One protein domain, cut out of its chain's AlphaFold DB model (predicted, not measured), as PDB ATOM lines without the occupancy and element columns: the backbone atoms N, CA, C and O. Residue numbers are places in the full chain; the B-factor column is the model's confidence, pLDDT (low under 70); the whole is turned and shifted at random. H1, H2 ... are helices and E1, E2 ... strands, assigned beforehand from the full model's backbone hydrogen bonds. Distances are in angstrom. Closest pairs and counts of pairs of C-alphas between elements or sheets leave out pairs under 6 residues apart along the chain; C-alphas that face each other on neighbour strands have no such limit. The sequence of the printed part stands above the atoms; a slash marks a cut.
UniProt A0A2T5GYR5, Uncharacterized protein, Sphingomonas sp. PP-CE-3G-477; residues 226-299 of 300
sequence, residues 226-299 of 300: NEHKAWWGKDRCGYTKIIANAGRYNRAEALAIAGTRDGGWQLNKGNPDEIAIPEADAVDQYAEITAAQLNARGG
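Overview. This is residues 226 to 299 of the 300 residues of an uncharacterized protein of Sphingomonas sp. PP-CE-3G-477 (UniProt A0A2T5GYR5). With little regular structure, this is a body made mostly of loops, in which the short helix H1 packs on strand E2, and an arm, residues 291 to 299, mostly the end of H2, sticks out. The printed part has 74 residues, 26 of them in named elements, in the order E1, H1, E2, H2; the class is mixed. It is loose, radius of gyration of the C-alphas 14.3 A, and elongated, 49 by 26 by 22 A.

Arrangement. E1, residues 230 to 232, pairs with no named strand, but its residues 231 to 232 pair antiparallel with residues 239 to 240. H1, residues 251 to 257, touches E2, residues 274 to 278; their closest C-alphas, of Ala 254 and Ala 276, are 5.4 A apart. E1 and E2 are near each other. H2, residues 287 to 297, is apart from E1, H1 and E2. In H1 and H2 every O i to N i+4 pair is within hydrogen-bond range.

Along the chain. E1 begins at C-alpha 230 (533.262, 616.178, 469.555). E2 is 13.3 A long. H2, 16.0 A long, ends at C-alpha 297 (545.028, 613.130, 489.200).

Size, cuts and confidence. The C-alphas farthest apart, of Asn 268 and Gly 299, are 50.4 A apart. The printed part has no cut. The links E1 to H1 and H1 to E2 are long. The pLDDT is under 70 in 11 residues, among them 260 to 265.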
ATOM      1  N   ASN A 226     531.765 617.685 463.225       92.56
ATOM      2  CA  ASN A 226     532.910 618.365 462.642       92.56
ATOM      3  C   ASN A 226     533.020 619.820 463.094       92.56
ATOM      4  O   ASN A 226     534.150 620.305 463.196       92.56
ATOM      5  N   GLU A 227     531.905 620.490 463.386       93.25
ATOM      6  CA  GLU A 227     531.893 621.852 463.926       93.25
ATOM      7  C   GLU A 227     532.480 621.880 465.346       93.25
ATOM      8  O   GLU A 227     533.428 622.615 465.626       93.25
ATOM      9  N   HIS A 228     531.997 621.000 466.229       94.44
ATOM     10  CA  HIS A 228     532.393 620.991 467.642       94.44
ATOM     11  C   HIS A 228     533.639 620.147 467.952       94.44
ATOM     12  O   HIS A 228     534.159 620.211 469.071       94.44
ATOM     13  N   LYS A 229     534.131 619.361 466.982       94.94
ATOM     14  CA  LYS A 229     535.227 618.384 467.156       94.94
ATOM     15  C   LYS A 229     534.975 617.465 468.355       94.94
ATOM     16  O   LYS A 229     535.831 617.292 469.228       94.94
ATOM     17  N   ALA A 230     533.754 616.949 468.428       95.69
ATOM     18  CA  ALA A 230     533.262 616.178 469.555       95.69
ATOM     19  C   ALA A 230     532.126 615.241 469.129       95.69
ATOM     20  O   ALA A 230     531.473 615.442 468.106       95.69
ATOM     21  N   TRP A 231     531.877 614.229 469.949       96.81
ATOM     22  CA  TRP A 231     530.752 613.316 469.821       96.81
ATOM     23  C   TRP A 231     529.487 613.945 470.390       96.81
ATOM     24  O   TRP A 231     529.535 614.630 471.415       96.81
ATOM     25  N   TRP A 232     528.347 613.675 469.769       97.19
ATOM     26  CA  TRP A 232     527.052 614.057 470.315       97.19
ATOM     27  C   TRP A 232     526.810 613.316 471.636       97.19
ATOM     28  O   TRP A 232     527.019 612.102 471.734       97.19
ATOM     29  N   GLY A 233     526.412 614.047 472.676       96.31
ATOM     30  CA  GLY A 233     526.104 613.487 473.991       96.31
ATOM     31  C   GLY A 233     524.869 612.585 473.972       96.31
ATOM     32  O   GLY A 233     524.157 612.510 472.972       96.31
ATOM     33  N   LYS A 234     524.619 611.881 475.078       94.56
ATOM     34  CA  LYS A 234     523.394 611.087 475.279       94.56
ATOM     35  C   LYS A 234     522.129 611.951 475.208       94.56
ATOM     36  O   LYS A 234     522.187 613.161 475.419       94.56
ATOM     37  N   ASP A 235     520.989 611.318 474.930       90.44
ATOM     38  CA  ASP A 235     519.669 611.967 474.920       90.44
ATOM     39  C   ASP A 235     519.585 613.191 473.980       90.44
ATOM     40  O   ASP A 235     518.823 614.124 474.224       90.44
ATOM     41  N   ARG A 236     520.387 613.200 472.902       86.00
ATOM     42  CA  ARG A 236     520.481 614.293 471.913       86.00
ATOM     43  C   ARG A 236     520.930 615.641 472.500       86.00
ATOM     44  O   ARG A 236     520.639 616.685 471.921       86.00
ATOM     45  N   CYS A 237     521.642 615.648 473.630       90.81
ATOM     46  CA  CYS A 237     522.012 616.882 474.325       90.81
ATOM     47  C   CYS A 237     523.525 617.024 474.539       90.81
ATOM     48  O   CYS A 237     524.177 616.174 475.150       90.81
ATOM     49  N   GLY A 238     524.066 618.160 474.087       95.56
ATOM     50  CA  GLY A 238     525.456 618.555 474.302       95.56
ATOM     51  C   GLY A 238     526.476 617.751 473.494       95.56
ATOM     52  O   GLY A 238     526.132 616.896 472.678       95.56
ATOM     53  N   TYR A 239     527.753 618.036 473.748       96.62
ATOM     54  CA  TYR A 239     528.886 617.415 473.066       96.62
ATOM     55  C   TYR A 239     529.914 616.901 474.073       96.62
ATOM     56  O   TYR A 239     530.144 617.510 475.118       96.62
ATOM     57  N   THR A 240     530.568 615.790 473.749       95.31
ATOM     58  CA  THR A 240     531.613 615.165 474.563       95.31
ATOM     59  C   THR A 240     532.790 614.735 473.702       95.31
ATOM     60  O   THR A 240     532.626 614.191 472.618       95.31
ATOM     61  N   LYS A 241     534.010 614.931 474.200       94.62
ATOM     62  CA  LYS A 241     535.221 614.431 473.533       94.62
ATOM     63  C   LYS A 241     535.522 612.966 473.853       94.62
ATOM     64  O   LYS A 241     536.311 612.350 473.155       94.62
ATOM     65  N   ILE A 242     534.881 612.414 474.883       92.50
ATOM     66  CA  ILE A 242     535.094 611.044 475.358       92.50
ATOM     67  C   ILE A 242     534.000 610.147 474.776       92.50
ATOM     68  O   ILE A 242     532.824 610.351 475.096       92.50
ATOM     69  N   ILE A 243     534.384 609.135 473.986       94.81
ATOM     70  CA  ILE A 243     533.460 608.166 473.360       94.81
ATOM     71  C   ILE A 243     532.589 607.457 474.404       94.81
ATOM     72  O   ILE A 243     531.393 607.260 474.198       94.81
ATOM     73  N   ALA A 244     533.146 607.117 475.570       93.19
ATOM     74  CA  ALA A 244     532.389 606.479 476.649       93.19
ATOM     75  C   ALA A 244     531.165 607.306 477.095       93.19
ATOM     76  O   ALA A 244     530.150 606.731 477.479       93.19
ATOM     77  N   ASN A 245     531.210 608.634 476.958       94.06
ATOM     78  CA  ASN A 245     530.115 609.532 477.333       94.06
ATOM     79  C   ASN A 245     529.191 609.905 476.158       94.06
ATOM     80  O   ASN A 245     528.225 610.642 476.363       94.06
ATOM     81  N   ALA A 246     529.503 609.468 474.935       96.62
ATOM     82  CA  ALA A 246     528.715 609.780 473.746       96.62
ATOM     83  C   ALA A 246     527.336 609.098 473.781       96.62
ATOM     84  O   ALA A 246     527.138 608.072 474.438       96.62
ATOM     85  N   GLY A 247     526.363 609.661 473.068       96.88
ATOM     86  CA  GLY A 247     525.087 608.991 472.835       96.88
ATOM     87  C   GLY A 247     525.269 607.793 471.906       96.88
ATOM     88  O   GLY A 247     526.015 607.881 470.934       96.88
ATOM     89  N   ARG A 248     524.596 606.681 472.218       96.38
ATOM     90  CA  ARG A 248     524.462 605.530 471.320       96.38
ATOM     91  C   ARG A 248     523.080 605.591 470.706       96.38
ATOM     92  O   ARG A 248     522.092 605.655 471.434       96.38
ATOM     93  N   TYR A 249     523.039 605.571 469.389       95.19
ATOM     94  CA  TYR A 249     521.826 605.712 468.603       95.19
ATOM     95  C   TYR A 249     521.687 604.504 467.696       95.19
ATOM     96  O   TYR A 249     522.691 603.936 467.265       95.19
ATOM     97  N   ASN A 250     520.463 604.109 467.360       92.75
ATOM     98  CA  ASN A 250     520.317 603.204 466.224       92.75
ATOM     99  C   ASN A 250     520.655 603.951 464.916       92.75
ATOM    100  O   ASN A 250     520.742 605.183 464.881       92.75
ATOM    101  N   ARG A 251     520.833 603.211 463.818       90.44
ATOM    102  CA  ARG A 251     521.203 603.794 462.517       90.44
ATOM    103  C   ARG A 251     520.250 604.903 462.063       90.44
ATOM    104  O   ARG A 251     520.705 605.929 461.565       90.44
ATOM    105  N   ALA A 252     518.940 604.702 462.207       88.69
ATOM    106  CA  ALA A 252     517.940 605.666 461.752       88.69
ATOM    107  C   ALA A 252     517.990 606.963 462.574       88.69
ATOM    108  O   ALA A 252     517.975 608.052 462.005       88.69
ATOM    109  N   GLU A 253     518.117 606.851 463.895       92.31
ATOM    110  CA  GLU A 253     518.295 607.996 464.789       92.31
ATOM    111  C   GLU A 253     519.583 608.756 464.484       92.31
ATOM    112  O   GLU A 253     519.544 609.977 464.368       92.31
ATOM    113  N   ALA A 254     520.704 608.055 464.304       93.69
ATOM    114  CA  ALA A 254     521.988 608.676 463.999       93.69
ATOM    115  C   ALA A 254     521.957 609.455 462.675       93.69
ATOM    116  O   ALA A 254     522.497 610.555 462.605       93.69
ATOM    117  N   LEU A 255     521.299 608.921 461.640       90.56
ATOM    118  CA  LEU A 255     521.123 609.602 460.349       90.56
ATOM    119  C   LEU A 255     520.198 610.822 460.448       90.56
ATOM    120  O   LEU A 255     520.484 611.858 459.851       90.56
ATOM    121  N   ALA A 256     519.115 610.717 461.223       90.50
ATOM    122  CA  ALA A 256     518.217 611.843 461.478       90.50
ATOM    123  C   ALA A 256     518.933 612.973 462.232       90.50
ATOM    124  O   ALA A 256     518.789 614.142 461.888       90.50
ATOM    125  N   ILE A 257     519.734 612.603 463.231       91.62
ATOM    126  CA  ILE A 257     520.587 613.503 464.004       91.62
ATOM    127  C   ILE A 257     521.638 614.155 463.093       91.62
ATOM    128  O   ILE A 257     521.805 615.367 463.135       91.62
ATOM    129  N   ALA A 258     522.275 613.385 462.208       91.56
ATOM    130  CA  ALA A 258     523.263 613.894 461.260       91.56
ATOM    131  C   ALA A 258     522.669 614.717 460.098       91.56
ATOM    132  O   ALA A 258     523.383 615.025 459.145       91.56
ATOM    133  N   GLY A 259     521.355 614.980 460.097       85.75
ATOM    134  CA  GLY A 259     520.672 615.759 459.061       85.75
ATOM    135  C   GLY A 259     520.796 615.184 457.647       85.75
ATOM    136  O   GLY A 259     520.545 615.886 456.667       85.75
ATOM    137  N   THR A 260     521.205 613.920 457.506       67.62
ATOM    138  CA  THR A 260     521.573 613.337 456.216       67.62
ATOM    139  C   THR A 260     520.976 611.951 456.045       67.62
ATOM    140  O   THR A 260     521.219 611.032 456.821       67.62
ATOM    141  N   ARG A 261     520.206 611.779 454.965       57.69
ATOM    142  CA  ARG A 261     519.605 610.486 454.605       57.69
ATOM    143  C   ARG A 261     520.656 609.413 454.286       57.69
ATOM    144  O   ARG A 261     520.422 608.242 454.574       57.69
ATOM    145  N   ASP A 262     521.822 609.831 453.784       60.25
ATOM    146  CA  ASP A 262     522.847 608.947 453.205       60.25
ATOM    147  C   ASP A 262     524.184 608.929 453.977       60.25
ATOM    148  O   ASP A 262     525.206 608.506 453.443       60.25
ATOM    149  N   GLY A 263     524.211 609.365 455.244       59.97
ATOM    150  CA  GLY A 263     525.419 609.288 456.085       59.97
ATOM    151  C   GLY A 263     526.414 610.438 455.898       59.97
ATOM    152  O   GLY A 263     527.623 610.250 456.016       59.97
ATOM    153  N   GLY A 264     525.916 611.638 455.608       58.66
ATOM    154  CA  GLY A 264     526.700 612.874 455.659       58.66
ATOM    155  C   GLY A 264     527.330 613.299 454.334       58.66
ATOM    156  O   GLY A 264     527.476 614.488 454.074       58.66
ATOM    157  N   TRP A 265     527.694 612.369 453.457       64.88
ATOM    158  CA  TRP A 265     528.501 612.716 452.285       64.88
ATOM    159  C   TRP A 265     527.656 613.096 451.068       64.88
ATOM    160  O   TRP A 265     527.252 612.249 450.279       64.88
ATOM    161  N   GLN A 266     527.437 614.401 450.885       71.19
ATOM    162  CA  GLN A 266     526.907 614.955 449.639       71.19
ATOM    163  C   GLN A 266     528.066 615.414 448.748       71.19
ATOM    164  O   GLN A 266     528.826 616.317 449.108       71.19
ATOM    165  N   LEU A 267     528.201 614.799 447.568       64.62
ATOM    166  CA  LEU A 267     529.147 615.237 446.539       64.62
ATOM    167  C   LEU A 267     528.939 616.740 446.276       64.62
ATOM    168  O   LEU A 267     527.837 617.167 445.943       64.62
ATOM    169  N   ASN A 268     530.007 617.528 446.425       78.88
ATOM    170  CA  ASN A 268     530.074 618.983 446.200       78.88
ATOM    171  C   ASN A 268     529.524 619.909 447.301       78.88
ATOM    172  O   ASN A 268     529.601 621.123 447.125       78.88
ATOM    173  N   LYS A 269     529.039 619.400 448.442       77.50
ATOM    174  CA  LYS A 269     528.499 620.262 449.518       77.50
ATOM    175  C   LYS A 269     529.469 620.541 450.675       77.50
ATOM    176  O   LYS A 269     529.084 621.133 451.676       77.50
ATOM    177  N   GLY A 270     530.738 620.165 450.515       84.06
ATOM    178  CA  GLY A 270     531.743 620.247 451.577       84.06
ATOM    179  C   GLY A 270     531.639 619.084 452.566       84.06
ATOM    180  O   GLY A 270     530.897 618.130 452.341       84.06
ATOM    181  N   ASN A 271     532.425 619.141 453.644       84.31
ATOM    182  CA  ASN A 271     532.305 618.161 454.721       84.31
ATOM    183  C   ASN A 271     530.992 618.403 455.478       84.31
ATOM    184  O   ASN A 271     530.744 619.551 455.839       84.31
ATOM    185  N   PRO A 272     530.195 617.362 455.766       87.19
ATOM    186  CA  PRO A 272     529.011 617.513 456.607       87.19
ATOM    187  C   PRO A 272     529.376 617.978 458.013       87.19
ATOM    188  O   PRO A 272     530.433 617.605 458.538       87.19
ATOM    189  N   ASP A 273     528.478 618.739 458.632       92.00
ATOM    190  CA  ASP A 273     528.639 619.188 460.014       92.00
ATOM    191  C   ASP A 273     528.583 618.003 460.977       92.00
ATOM    192  O   ASP A 273     529.380 617.947 461.916       92.00
ATOM    193  N   GLU A 274     527.764 616.989 460.680       93.62
ATOM    194  CA  GLU A 274     527.678 615.763 461.466       93.62
ATOM    195  C   GLU A 274     527.756 614.475 460.640       93.62
ATOM    196  O   GLU A 274     527.286 614.378 459.506       93.62
ATOM    197  N   ILE A 275     528.374 613.446 461.227       93.19
ATOM    198  CA  ILE A 275     528.610 612.149 460.587       93.19
ATOM    199  C   ILE A 275     528.172 611.037 461.536       93.19
ATOM    200  O   ILE A 275     528.678 610.933 462.654       93.19
ATOM    201  N   ALA A 276     527.264 610.178 461.073       94.25
ATOM    202  CA  ALA A 276     526.911 608.940 461.759       94.25
ATOM    203  C   ALA A 276     527.991 607.874 461.511       94.25
ATOM    204  O   ALA A 276     528.273 607.525 460.364       94.25
ATOM    205  N   ILE A 277     528.581 607.342 462.580       93.44
ATOM    206  CA  ILE A 277     529.685 606.374 462.537       93.44
ATOM    207  C   ILE A 277     529.284 605.145 463.368       93.44
ATOM    208  O   ILE A 277     528.868 605.322 464.516       93.44
ATOM    209  N   PRO A 278     529.388 603.910 462.843       93.75
ATOM    210  CA  PRO A 278     529.214 602.706 463.656       93.75
ATOM    211  C   PRO A 278     530.161 602.726 464.865       93.75
ATOM    212  O   PRO A 278     531.335 603.052 464.712       93.75
ATOM    213  N   GLU A 279     529.697 602.358 466.064       94.88
ATOM    214  CA  GLU A 279     530.530 602.399 467.283       94.88
ATOM    215  C   GLU A 279     531.799 601.538 467.144       94.88
ATOM    216  O   GLU A 279     532.850 601.913 467.654       94.88
ATOM    217  N   ALA A 280     531.734 600.443 466.378       93.00
ATOM    218  CA  ALA A 280     532.883 599.584 466.078       93.00
ATOM    219  C   ALA A 280     533.981 600.273 465.241       93.00
ATOM    220  O   ALA A 280     535.145 599.890 465.337       93.00
ATOM    221  N   ASP A 281     533.617 601.285 464.452       93.44
ATOM    222  CA  ASP A 281     534.534 602.046 463.596       93.44
ATOM    223  C   ASP A 281     534.969 603.371 464.245       93.44
ATOM    224  O   ASP A 281     535.833 604.082 463.726       93.44
ATOM    225  N   ALA A 282     534.365 603.736 465.380       93.56
ATOM    226  CA  ALA A 282     534.669 604.974 466.070       93.56
ATOM    227  C   ALA A 282     536.032 604.887 466.771       93.56
ATOM    228  O   ALA A 282     536.255 604.075 467.667       93.56
ATOM    229  N   VAL A 283     536.952 605.772 466.385       90.25
ATOM    230  CA  VAL A 283     538.290 605.856 466.980       90.25
ATOM    231  C   VAL A 283     538.323 606.987 467.999       90.25
ATOM    232  O   VAL A 283     537.967 608.127 467.687       90.25
ATOM    233  N   ASP A 284     538.787 606.697 469.216       84.00
ATOM    234  CA  ASP A 284     538.994 607.724 470.236       84.00
ATOM    235  C   ASP A 284     540.242 608.552 469.902       84.00
ATOM    236  O   ASP A 284     541.363 608.229 470.300       84.00
ATOM    237  N   GLN A 285     540.038 609.645 469.166       78.88
ATOM    238  CA  GLN A 285     541.097 610.597 468.816       78.88
ATOM    239  C   GLN A 285     541.756 611.248 470.048       78.88
ATOM    240  O   GLN A 285     542.809 611.869 469.920       78.88
ATOM    241  N   TYR A 286     541.157 611.117 471.238       77.50
ATOM    242  CA  TYR A 286     541.626 611.723 472.481       77.50
ATOM    243  C   TYR A 286     542.058 610.700 473.539       77.50
ATOM    244  O   TYR A 286     542.329 611.089 474.682       77.50
ATOM    245  N   ALA A 287     542.194 609.417 473.185       76.38
ATOM    246  CA  ALA A 287     542.618 608.376 474.123       76.38
ATOM    247  C   ALA A 287     543.929 608.737 474.854       76.38
ATOM    248  O   ALA A 287     544.048 608.547 476.067       76.38
ATOM    249  N   GLU A 288     544.884 609.351 474.147       71.50
ATOM    250  CA  GLU A 288     546.182 609.751 474.708       71.50
ATOM    251  C   GLU A 288     546.072 610.900 475.727       71.50
ATOM    252  O   GLU A 288     546.747 610.893 476.760       71.50
ATOM    253  N   ILE A 289     545.177 611.865 475.490       66.75
ATOM    254  CA  ILE A 289     544.955 612.995 476.409       66.75
ATOM    255  C   ILE A 289     544.311 612.500 477.708       66.75
ATOM    256  O   ILE A 289     544.678 612.939 478.802       66.75
ATOM    257  N   THR A 290     543.381 611.551 477.596       65.19
ATOM    258  CA  THR A 290     542.662 610.986 478.741       65.19
ATOM    259  C   THR A 290     543.605 610.221 479.674       65.19
ATOM    260  O   THR A 290     543.541 610.392 480.892       65.19
ATOM    261  N   ALA A 291     544.547 609.447 479.120       70.56
ATOM    262  CA  ALA A 291     545.565 608.750 479.907       70.56
ATOM    263  C   ALA A 291     546.478 609.726 480.676       70.56
ATOM    264  O   ALA A 291     546.747 609.528 481.863       70.56
ATOM    265  N   ALA A 292     546.902 610.820 480.037       70.31
ATOM    266  CA  ALA A 292     547.728 611.841 480.681       70.31
ATOM    267  C   ALA A 292     546.988 612.571 481.820       70.31
ATOM    268  O   ALA A 292     547.553 612.792 482.892       70.31
ATOM    269  N   GLN A 293     545.710 612.911 481.622       72.06
ATOM    270  CA  GLN A 293     544.890 613.588 482.634       72.06
ATOM    271  C   GLN A 293     544.564 612.696 483.839       72.06
ATOM    272  O   GLN A 293     544.545 613.183 484.971       72.06
ATOM    273  N   LEU A 294     544.330 611.398 483.617       69.81
ATOM    274  CA  LEU A 294     544.118 610.430 484.696       69.81
ATOM    275  C   LEU A 294     545.388 610.245 485.537       69.81
ATOM    276  O   LEU A 294     545.315 610.297 486.766       69.81
ATOM    277  N   ASN A 295     546.555 610.140 484.895       76.19
ATOM    278  CA  ASN A 295     547.841 610.045 485.595       76.19
ATOM    279  C   ASN A 295     548.148 611.297 486.432       76.19
ATOM    280  O   ASN A 295     548.677 611.183 487.534       76.19
ATOM    281  N   ALA A 296     547.761 612.486 485.962       75.69
ATOM    282  CA  ALA A 296     547.948 613.731 486.709       75.69
ATOM    283  C   ALA A 296     547.071 613.835 487.974       75.69
ATOM    284  O   ALA A 296     547.423 614.564 488.898       75.69
ATOM    285  N   ARG A 297     545.939 613.119 488.038       76.00
ATOM    286  CA  ARG A 297     545.028 613.130 489.200       76.00
ATOM    287  C   ARG A 297     545.322 612.046 490.239       76.00
ATOM    288  O   ARG A 297     544.909 612.205 491.379       76.00
ATOM    289  N   GLY A 298     546.016 610.969 489.867       74.06
ATOM    290  CA  GLY A 298     546.359 609.862 490.774       74.06
ATOM    291  C   GLY A 298     547.651 610.045 491.580       74.06
ATOM    292  O   GLY A 298     548.000 609.159 492.353       74.06
ATOM    293  N   GLY A 299     548.380 611.148 491.381       64.06
ATOM    294  CA  GLY A 299     549.663 611.430 492.039       64.06
ATOM    295  C   GLY A 299     549.612 612.452 493.181       64.06
ATOM    296  O   GLY A 299     550.669 612.954 493.559       64.06
TER     297      GLY A 299